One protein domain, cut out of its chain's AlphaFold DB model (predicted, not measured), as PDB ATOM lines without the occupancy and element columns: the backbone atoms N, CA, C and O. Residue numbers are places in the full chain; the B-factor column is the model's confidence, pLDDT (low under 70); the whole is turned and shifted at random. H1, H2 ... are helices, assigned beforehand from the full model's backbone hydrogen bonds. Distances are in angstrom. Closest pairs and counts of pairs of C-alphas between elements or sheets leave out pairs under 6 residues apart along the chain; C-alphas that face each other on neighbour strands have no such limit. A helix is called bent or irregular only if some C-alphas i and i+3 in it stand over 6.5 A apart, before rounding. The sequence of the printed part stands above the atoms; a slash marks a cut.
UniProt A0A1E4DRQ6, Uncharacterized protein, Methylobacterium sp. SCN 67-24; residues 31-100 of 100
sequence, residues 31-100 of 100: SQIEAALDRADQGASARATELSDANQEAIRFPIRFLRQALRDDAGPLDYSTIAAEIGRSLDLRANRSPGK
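This is residues 31 to 100 of the 100 residues of an uncharacterized protein of Methylobacterium sp. SCN 67-24 (UniProt A0A1E4DRQ6). H1 and the kinked H2 lie side by side as a helical hairpin, and H3 crosses the later part of H2 on the side away from H1, with H2 between the two. The second half of H3 and the tail after it, residues 88 to 100, stick out from this body. The printed part has 70 residues with three named helices, H1, H2 and H3 in chain order, and no named strand; its class is all helix. It is only just loose, close to compact, with a radius of gyration of the C-alphas of 13.4 A and spans of 39 by 26 by 20 A.

H1, the longest helix by residues, covers residues 31 to 48 and measures 24.8 A, from C-alpha 31 at (60.994, 43.070, 14.114). H2, residues 53 to 69, measures 23.9 A. H3, residues 79 to 95, measures 24.5 A and ends with C-alpha 95 at (44.345, 54.343, -6.651).

H1 and H2 touch and form a hairpin, opposite ways at a shallow tilt of 5 degrees; their closest C-alphas, those of Ala 48 and Gln 56, are 5.1 A apart. H2 has a kink of 37 degrees near residue 60 and is irregular, but only just: C-alphas 59 and 62 are 6.7 A apart. H2 touches H3 with residues 64 to 69 alone, and H3 touches H2 with residues 82 to 86 alone. Their closest C-alphas, those of Phe 65 and Ile 82, are 6.7 A apart. They run opposite ways at a steep tilt of 61 degrees. H1 and H3 are apart. Every O i to N i+4 pair is within hydrogen-bond range in H1 and H3, against 11 of 13 in H2.

The two C-alphas farthest apart, those of Pro 76 and Lys 100, are 40.8 A apart. The printed part has no cut and ends at residue 100, the chain's last residue. The link from H1 to H2 is tight and that from H2 to H3 is short. Residues 88 to 100, of which 88 to 95 belong to H3, stand free. The mean pLDDT of the printed part is 88.4; residues 73 to 75 and 97 to 100 are under 70.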
ATOM      1  N   SER A  31      60.924  44.225  15.019       95.44
ATOM      2  CA  SER A  31      60.994  43.070  14.114       95.44
ATOM      3  C   SER A  31      60.233  41.863  14.666       95.44
ATOM      4  O   SER A  31      59.531  41.180  13.922       95.44
ATOM      5  N   GLN A  32      60.296  41.638  15.981       97.12
ATOM      6  CA  GLN A  32      59.544  40.591  16.668       97.12
ATOM      7  C   GLN A  32      58.039  40.871  16.630       97.12
ATOM      8  O   GLN A  32      57.245  39.951  16.413       97.12
ATOM      9  N   ILE A  33      57.651  42.138  16.809       96.12
ATOM     10  CA  ILE A  33      56.260  42.584  16.672       96.12
ATOM     11  C   ILE A  33      55.783  42.373  15.233       96.12
ATOM     12  O   ILE A  33      54.745  41.745  15.029       96.12
ATOM     13  N   GLU A  34      56.548  42.822  14.236       96.81
ATOM     14  CA  GLU A  34      56.185  42.656  12.824       96.81
ATOM     15  C   GLU A  34      56.035  41.174  12.451       96.81
ATOM     16  O   GLU A  34      55.010  40.780  11.902       96.81
ATOM     17  N   ALA A  35      56.970  40.313  12.867       97.81
ATOM     18  CA  ALA A  35      56.884  38.871  12.636       97.81
ATOM     19  C   ALA A  35      55.675  38.216  13.334       97.81
ATOM     20  O   ALA A  35      55.116  37.226  12.850       97.81
ATOM     21  N   ALA A  36      55.249  38.725  14.495       97.50
ATOM     22  CA  ALA A  36      54.020  38.272  15.143       97.50
ATOM     23  C   ALA A  36      52.770  38.698  14.356       97.50
ATOM     24  O   ALA A  36      51.860  37.886  14.175       97.50
ATOM     25  N   LEU A  37      52.745  39.931  13.848       97.56
ATOM     26  CA  LEU A  37      51.643  40.452  13.040       97.56
ATOM     27  C   LEU A  37      51.562  39.782  11.662       97.56
ATOM     28  O   LEU A  37      50.459  39.520  11.190       97.56
ATOM     29  N   ASP A  38      52.690  39.413  11.058       98.19
ATOM     30  CA  ASP A  38      52.722  38.639   9.813       98.19
ATOM     31  C   ASP A  38      52.130  37.239   9.990       98.19
ATOM     32  O   ASP A  38      51.363  36.775   9.147       98.19
ATOM     33  N   ARG A  39      52.413  36.573  11.118       97.94
ATOM     34  CA  ARG A  39      51.765  35.293  11.454       97.94
ATOM     35  C   ARG A  39      50.253  35.451  11.618       97.94
ATOM     36  O   ARG A  39      49.497  34.595  11.158       97.94
ATOM     37  N   ALA A  40      49.803  36.542  12.238       97.25
ATOM     38  CA  ALA A  40      48.377  36.841  12.341       97.25
ATOM     39  C   ALA A  40      47.750  37.100  10.957       97.25
ATOM     40  O   ALA A  40      46.656  36.605  10.686       97.25
ATOM     41  N   ASP A  41      48.448  37.805  10.059       96.81
ATOM     42  CA  ASP A  41      47.956  38.085   8.702       96.81
ATOM     43  C   ASP A  41      47.884  36.827   7.832       96.81
ATOM     44  O   ASP A  41      46.942  36.673   7.055       96.81
ATOM     45  N   GLN A  42      48.806  35.880   8.009       97.06
ATOM     46  CA  GLN A  42      48.717  34.560   7.375       97.06
ATOM     47  C   GLN A  42      47.453  33.815   7.820       97.06
ATOM     48  O   GLN A  42      46.712  33.305   6.979       97.06
ATOM     49  N   GLY A  43      47.155  33.811   9.126       95.88
ATOM     50  CA  GLY A  43      45.923  33.221   9.658       95.88
ATOM     51  C   GLY A  43      44.660  33.912   9.133       95.88
ATOM     52  O   GLY A  43      43.716  33.246   8.702       95.88
ATOM     53  N   ALA A  44      44.660  35.247   9.094       94.56
ATOM     54  CA  ALA A  44      43.565  36.026   8.521       94.56
ATOM     55  C   ALA A  44      43.386  35.742   7.022       94.56
ATOM     56  O   ALA A  44      42.260  35.587   6.561       94.56
ATOM     57  N   SER A  45      44.481  35.617   6.268       93.38
ATOM     58  CA  SER A  45      44.468  35.297   4.836       93.38
ATOM     59  C   SER A  45      43.921  33.901   4.558       93.38
ATOM     60  O   SER A  45      43.135  33.739   3.628       93.38
ATOM     61  N   ALA A  46      44.278  32.912   5.380       93.75
ATOM     62  CA  ALA A  46      43.731  31.564   5.272       93.75
ATOM     63  C   ALA A  46      42.212  31.548   5.500       93.75
ATOM     64  O   ALA A  46      41.497  30.861   4.779       93.75
ATOM     65  N   ARG A  47      41.710  32.342   6.456       90.81
ATOM     66  CA  ARG A  47      40.270  32.468   6.729       90.81
ATOM     67  C   ARG A  47      39.533  33.327   5.694       90.81
ATOM     68  O   ARG A  47      38.350  33.108   5.456       90.81
ATOM     69  N   ALA A  48      40.210  34.304   5.092       89.69
ATOM     70  CA  ALA A  48      39.625  35.269   4.162       89.69
ATOM     71  C   ALA A  48      39.000  34.624   2.915       89.69
ATOM     72  O   ALA A  48      38.020  35.151   2.399       89.69
ATOM     73  N   THR A  49      39.513  33.475   2.466       90.31
ATOM     74  CA  THR A  49      38.997  32.722   1.304       90.31
ATOM     75  C   THR A  49      37.537  32.281   1.455       90.31
ATOM     76  O   THR A  49      36.863  32.011   0.467       90.31
ATOM     77  N   GLU A  50      37.038  32.240   2.689       92.75
ATOM     78  CA  GLU A  50      35.687  31.817   3.059       92.75
ATOM     79  C   GLU A  50      34.792  32.999   3.486       92.75
ATOM     80  O   GLU A  50      33.696  32.799   4.016       92.75
ATOM     81  N   LEU A  51      35.272  34.237   3.341       93.81
ATOM     82  CA  LEU A  51      34.615  35.445   3.833       93.81
ATOM     83  C   LEU A  51      34.244  36.384   2.683       93.81
ATOM     84  O   LEU A  51      34.956  36.490   1.686       93.81
ATOM     85  N   SER A  52      33.149  37.127   2.856       95.25
ATOM     86  CA  SER A  52      32.841  38.275   1.996       95.25
ATOM     87  C   SER A  52      33.918  39.353   2.125       95.25
ATOM     88  O   SER A  52      34.553  39.462   3.173       95.25
ATOM     89  N   ASP A  53      34.070  40.206   1.115       89.81
ATOM     90  CA  ASP A  53      35.087  41.269   1.105       89.81
ATOM     91  C   ASP A  53      35.026  42.169   2.352       89.81
ATOM     92  O   ASP A  53      36.050  42.473   2.962       89.81
ATOM     93  N   ALA A  54      33.818  42.523   2.805       89.25
ATOM     94  CA  ALA A  54      33.627  43.301   4.032       89.25
ATOM     95  C   ALA A  54      34.158  42.569   5.280       89.25
ATOM     96  O   ALA A  54      34.769  43.181   6.155       89.25
ATOM     97  N   ASN A  55      33.967  41.251   5.352       92.75
ATOM     98  CA  ASN A  55      34.468  40.434   6.454       92.75
ATOM     99  C   ASN A  55      35.980  40.180   6.342       92.75
ATOM    100  O   ASN A  55      36.657  40.108   7.368       92.75
ATOM    101  N   GLN A  56      36.521  40.081   5.124       94.00
ATOM    102  CA  GLN A  56      37.966  40.028   4.892       94.00
ATOM    103  C   GLN A  56      38.650  41.314   5.366       94.00
ATOM    104  O   GLN A  56      39.734  41.267   5.950       94.00
ATOM    105  N   GLU A  57      38.015  42.465   5.159       90.94
ATOM    106  CA  GLU A  57      38.530  43.730   5.673       90.94
ATOM    107  C   GLU A  57      38.434  43.790   7.202       90.94
ATOM    108  O   GLU A  57      39.417  44.117   7.871       90.94
ATOM    109  N   ALA A  58      37.299  43.373   7.770       92.12
ATOM    110  CA  ALA A  58      37.091  43.350   9.215       92.12
ATOM    111  C   ALA A  58      38.128  42.488   9.958       92.12
ATOM    112  O   ALA A  58      38.629  42.904  11.002       92.12
ATOM    113  N   ILE A  59      38.495  41.317   9.422       94.81
ATOM    114  CA  ILE A  59      39.491  40.440  10.062       94.81
ATOM    115  C   ILE A  59      40.926  40.979   9.940       94.81
ATOM    116  O   ILE A  59      41.752  40.734  10.818       94.81
ATOM    117  N   ARG A  60      41.238  41.746   8.887       95.69
ATOM    118  CA  ARG A  60      42.572  42.338   8.679       95.69
ATOM    119  C   ARG A  60      42.772  43.657   9.420       95.69
ATOM    120  O   ARG A  60      43.910  44.017   9.727       95.69
ATOM    121  N   PHE A  61      41.693  44.379   9.714       95.88
ATOM    122  CA  PHE A  61      41.759  45.684  10.365       95.88
ATOM    123  C   PHE A  61      42.544  45.673  11.696       95.88
ATOM    124  O   PHE A  61      43.468  46.479  11.814       95.88
ATOM    125  N   PRO A  62      42.302  44.748  12.652       97.06
ATOM    126  CA  PRO A  62      43.088  44.640  13.886       97.06
ATOM    127  C   PRO A  62      44.605  44.592  13.678       97.06
ATOM    128  O   PRO A  62      45.365  45.229  14.402       97.06
ATOM    129  N   ILE A  63      45.049  43.862  12.656       97.50
ATOM    130  CA  ILE A  63      46.468  43.654  12.358       97.50
ATOM    131  C   ILE A  63      47.085  44.957  11.847       97.50
ATOM    132  O   ILE A  63      48.158  45.365  12.290       97.50
ATOM    133  N   ARG A  64      46.389  45.649  10.935       96.50
ATOM    134  CA  ARG A  64      46.821  46.957  10.420       96.50
ATOM    135  C   ARG A  64      46.825  48.015  11.517       96.50
ATOM    136  O   ARG A  64      47.753  48.817  11.563       96.50
ATOM    137  N   PHE A  65      45.833  47.971  12.403       96.81
ATOM    138  CA  PHE A  65      45.751  48.848  13.562       96.81
ATOM    139  C   PHE A  65      46.973  48.703  14.460       96.81
ATOM    140  O   PHE A  65      47.666  49.687  14.691       96.81
ATOM    141  N   LEU A  66      47.288  47.484  14.904       96.88
ATOM    142  CA  LEU A  66      48.446  47.248  15.767       96.88
ATOM    143  C   LEU A  66      49.761  47.617  15.077       96.88
ATOM    144  O   LEU A  66      50.628  48.218  15.704       96.88
ATOM    145  N   ARG A  67      49.893  47.329  13.776       95.62
ATOM    146  CA  ARG A  67      51.076  47.709  12.995       95.62
ATOM    147  C   ARG A  67      51.275  49.227  12.946       95.62
ATOM    148  O   ARG A  67      52.407  49.687  13.039       95.62
ATOM    149  N   GLN A  68      50.197  49.996  12.792       94.75
ATOM    150  CA  GLN A  68      50.261  51.459  12.789       94.75
ATOM    151  C   GLN A  68      50.526  52.002  14.199       94.75
ATOM    152  O   GLN A  68      51.430  52.810  14.381       94.75
ATOM    153  N   ALA A  69      49.797  51.499  15.196       95.00
ATOM    154  CA  ALA A  69      49.892  51.929  16.589       95.00
ATOM    155  C   ALA A  69      51.267  51.665  17.229       95.00
ATOM    156  O   ALA A  69      51.667  52.389  18.131       95.00
ATOM    157  N   LEU A  70      51.978  50.619  16.790       93.75
ATOM    158  CA  LEU A  70      53.265  50.199  17.365       93.75
ATOM    159  C   LEU A  70      54.484  50.627  16.532       93.75
ATOM    160  O   LEU A  70      55.619  50.326  16.922       93.75
ATOM    161  N   ARG A  71      54.271  51.302  15.393       88.69
ATOM    162  CA  ARG A  71      55.345  51.712  14.478       88.69
ATOM    163  C   ARG A  71      56.326  52.661  15.165       88.69
ATOM    164  O   ARG A  71      57.512  52.344  15.243       88.69
ATOM    165  N   ASP A  72      55.812  53.736  15.752       76.56
ATOM    166  CA  ASP A  72      56.597  54.772  16.425       76.56
ATOM    167  C   ASP A  72      56.169  54.904  17.891       76.56
ATOM    168  O   ASP A  72      55.026  54.617  18.239       76.56
ATOM    169  N   ASP A  73      57.062  55.380  18.760       69.38
ATOM    170  CA  ASP A  73      56.747  55.673  20.172       69.38
ATOM    171  C   ASP A  73      55.999  57.018  20.316       69.38
ATOM    172  O   ASP A  73      56.280  57.840  21.192       69.38
ATOM    173  N   ALA A  74      55.068  57.287  19.401       61.12
ATOM    174  CA  ALA A  74      54.408  58.574  19.278       61.12
ATOM    175  C   ALA A  74      53.129  58.632  20.122       61.12
ATOM    176  O   ALA A  74      52.095  58.096  19.742       61.12
ATOM    177  N   GLY A  75      53.202  59.378  21.226       66.19
ATOM    178  CA  GLY A  75      52.048  59.995  21.885       66.19
ATOM    179  C   GLY A  75      50.937  59.057  22.393       66.19
ATOM    180  O   GLY A  75      51.099  57.841  22.468       66.19
ATOM    181  N   PRO A  76      49.805  59.633  22.833       80.25
ATOM    182  CA  PRO A  76      48.637  58.871  23.261       80.25
ATOM    183  C   PRO A  76      48.011  58.094  22.097       80.25
ATOM    184  O   PRO A  76      47.881  58.620  20.993       80.25
ATOM    185  N   LEU A  77      47.557  56.870  22.367       91.31
ATOM    186  CA  LEU A  77      46.807  56.071  21.400       91.31
ATOM    187  C   LEU A  77      45.415  56.678  21.178       91.31
ATOM    188  O   LEU A  77      44.593  56.694  22.094       91.31
ATOM    189  N   ASP A  78      45.145  57.125  19.955       92.50
ATOM    190  CA  ASP A  78      43.821  57.558  19.507       92.50
ATOM    191  C   ASP A  78      43.331  56.645  18.379       92.50
ATOM    192  O   ASP A  78      43.876  56.634  17.270       92.50
ATOM    193  N   TYR A  79      42.277  55.881  18.669       94.00
ATOM    194  CA  TYR A  79      41.705  54.928  17.728       94.00
ATOM    195  C   TYR A  79      41.235  55.601  16.441       94.00
ATOM    196  O   TYR A  79      41.515  55.093  15.356       94.00
ATOM    197  N   SER A  80      40.549  56.742  16.547       93.12
ATOM    198  CA  SER A  80      39.945  57.406  15.387       93.12
ATOM    199  C   SER A  80      41.019  57.906  14.428       93.12
ATOM    200  O   SER A  80      40.908  57.723  13.213       93.12
ATOM    201  N   THR A  81      42.095  58.470  14.975       93.06
ATOM    202  CA  THR A  81      43.244  58.930  14.190       93.06
ATOM    203  C   THR A  81      43.939  57.765  13.483       93.06
ATOM    204  O   THR A  81      44.116  57.812  12.262       93.06
ATOM    205  N   ILE A  82      44.248  56.684  14.206       94.31
ATOM    206  CA  ILE A  82      44.913  55.496  13.646       94.31
ATOM    207  C   ILE A  82      44.034  54.822  12.580       94.31
ATOM    208  O   ILE A  82      44.503  54.493  11.489       94.31
ATOM    209  N   ALA A  83      42.738  54.653  12.851       93.81
ATOM    210  CA  ALA A  83      41.785  54.075  11.907       93.81
ATOM    211  C   ALA A  83      41.697  54.900  10.613       93.81
ATOM    212  O   ALA A  83      41.702  54.341   9.512       93.81
ATOM    213  N   ALA A  84      41.679  56.230  10.729       92.94
ATOM    214  CA  ALA A  84      41.654  57.120   9.576       92.94
ATOM    215  C   ALA A  84      42.943  57.034   8.736       92.94
ATOM    216  O   ALA A  84      42.881  57.101   7.507       92.94
ATOM    217  N   GLU A  85      44.111  56.858   9.360       92.12
ATOM    218  CA  GLU A  85      45.385  56.643   8.652       92.12
ATOM    219  C   GLU A  85      45.409  55.338   7.853       92.12
ATOM    220  O   GLU A  85      45.908  55.304   6.721       92.12
ATOM    221  N   ILE A  86      44.833  54.275   8.415       92.88
ATOM    222  CA  ILE A  86      44.686  52.988   7.729       92.88
ATOM    223  C   ILE A  86      43.791  53.153   6.501       92.88
ATOM    224  O   ILE A  86      44.191  52.733   5.415       92.88
ATOM    225  N   GLY A  87      42.637  53.815   6.653       91.06
ATOM    226  CA  GLY A  87      41.719  54.104   5.546       91.06
ATOM    227  C   GLY A  87      42.412  54.849   4.401       91.06
ATOM    228  O   GLY A  87      42.461  54.350   3.279       91.06
ATOM    229  N   ARG A  88      43.086  55.967   4.710       90.88
ATOM    230  CA  ARG A  88      43.859  56.739   3.716       90.88
ATOM    231  C   ARG A  88      44.915  55.893   2.999       90.88
ATOM    232  O   ARG A  88      45.131  56.043   1.798       90.88
ATOM    233  N   SER A  89      45.590  55.003   3.725       87.56
ATOM    234  CA  SER A  89      46.627  54.134   3.157       87.56
ATOM    235  C   SER A  89      46.062  53.085   2.194       87.56
ATOM    236  O   SER A  89      46.732  52.723   1.223       87.56
ATOM    237  N   LEU A  90      44.850  52.586   2.448       85.62
ATOM    238  CA  LEU A  90      44.155  51.649   1.564       85.62
ATOM    239  C   LEU A  90      43.662  52.348   0.293       85.62
ATOM    240  O   LEU A  90      43.916  51.838  -0.798       85.62
ATOM    241  N   ASP A  91      43.087  53.544   0.417       82.19
ATOM    242  CA  ASP A  91      42.643  54.348  -0.730       82.19
ATOM    243  C   ASP A  91      43.805  54.653  -1.685       82.19
ATOM    244  O   ASP A  91      43.705  54.479  -2.902       82.19
ATOM    245  N   LEU A  92      44.966  55.024  -1.133       77.56
ATOM    246  CA  LEU A  92      46.184  55.253  -1.915       77.56
ATOM    247  C   LEU A  92      46.660  53.996  -2.659       77.56
ATOM    248  O   LEU A  92      47.193  54.106  -3.763       77.56
ATOM    249  N   ARG A  93      46.494  52.802  -2.077       76.44
ATOM    250  CA  ARG A  93      46.857  51.529  -2.727       76.44
ATOM    251  C   ARG A  93      45.872  51.151  -3.829       76.44
ATOM    252  O   ARG A  93      46.314  50.702  -4.886       76.44
ATOM    253  N   ALA A  94      44.579  51.376  -3.606       76.00
ATOM    254  CA  ALA A  94      43.547  51.173  -4.618       76.00
ATOM    255  C   ALA A  94      43.788  52.088  -5.829       76.00
ATOM    256  O   ALA A  94      43.815  51.620  -6.965       76.00
ATOM    257  N   ASN A  95      44.102  53.365  -5.588       71.50
ATOM    258  CA  ASN A  95      44.345  54.343  -6.651       71.50
ATOM    259  C   ASN A  95      45.662  54.109  -7.428       71.50
ATOM    260  O   ASN A  95      45.826  54.603  -8.540       71.50
ATOM    261  N   ARG A  96      46.612  53.347  -6.862       71.81
ATOM    262  CA  ARG A  96      47.859  52.920  -7.533       71.81
ATOM    263  C   ARG A  96      47.710  51.649  -8.371       71.81
ATOM    264  O   ARG A  96      48.638  51.318  -9.101       71.81
ATOM    265  N   SER A  97      46.565  50.968  -8.293       59.59
ATOM    266  CA  SER A  97      46.249  49.795  -9.117       59.59
ATOM    267  C   SER A  97      45.128  50.078 -10.136       59.59
ATOM    268  O   SER A  97      44.136  49.346 -10.139       59.59
ATOM    269  N   PRO A  98      45.213  51.112 -11.004       51.41
ATOM    270  CA  PRO A  98      44.206  51.297 -12.037       51.41
ATOM    271  C   PRO A  98      44.463  50.277 -13.156       51.41
ATOM    272  O   PRO A  98      45.315  50.481 -14.013       51.41
ATOM    273  N   GLY A  99      43.725  49.168 -13.139       57.06
ATOM    274  CA  GLY A  99      43.651  48.224 -14.255       57.06
ATOM    275  C   GLY A  99      44.570  47.004 -14.150       57.06
ATOM    276  O   GLY A  99      45.784  47.078 -14.341       57.06
ATOM    277  N   LYS A 100      43.940  45.850 -13.937       41.91
ATOM    278  CA  LYS A 100      44.218  44.650 -14.727       41.91
ATOM    279  C   LYS A 100      42.973  44.342 -15.542       41.91
ATOM    280  O   LYS A 100      41.875  44.551 -14.981       41.91
TER     281      LYS A 100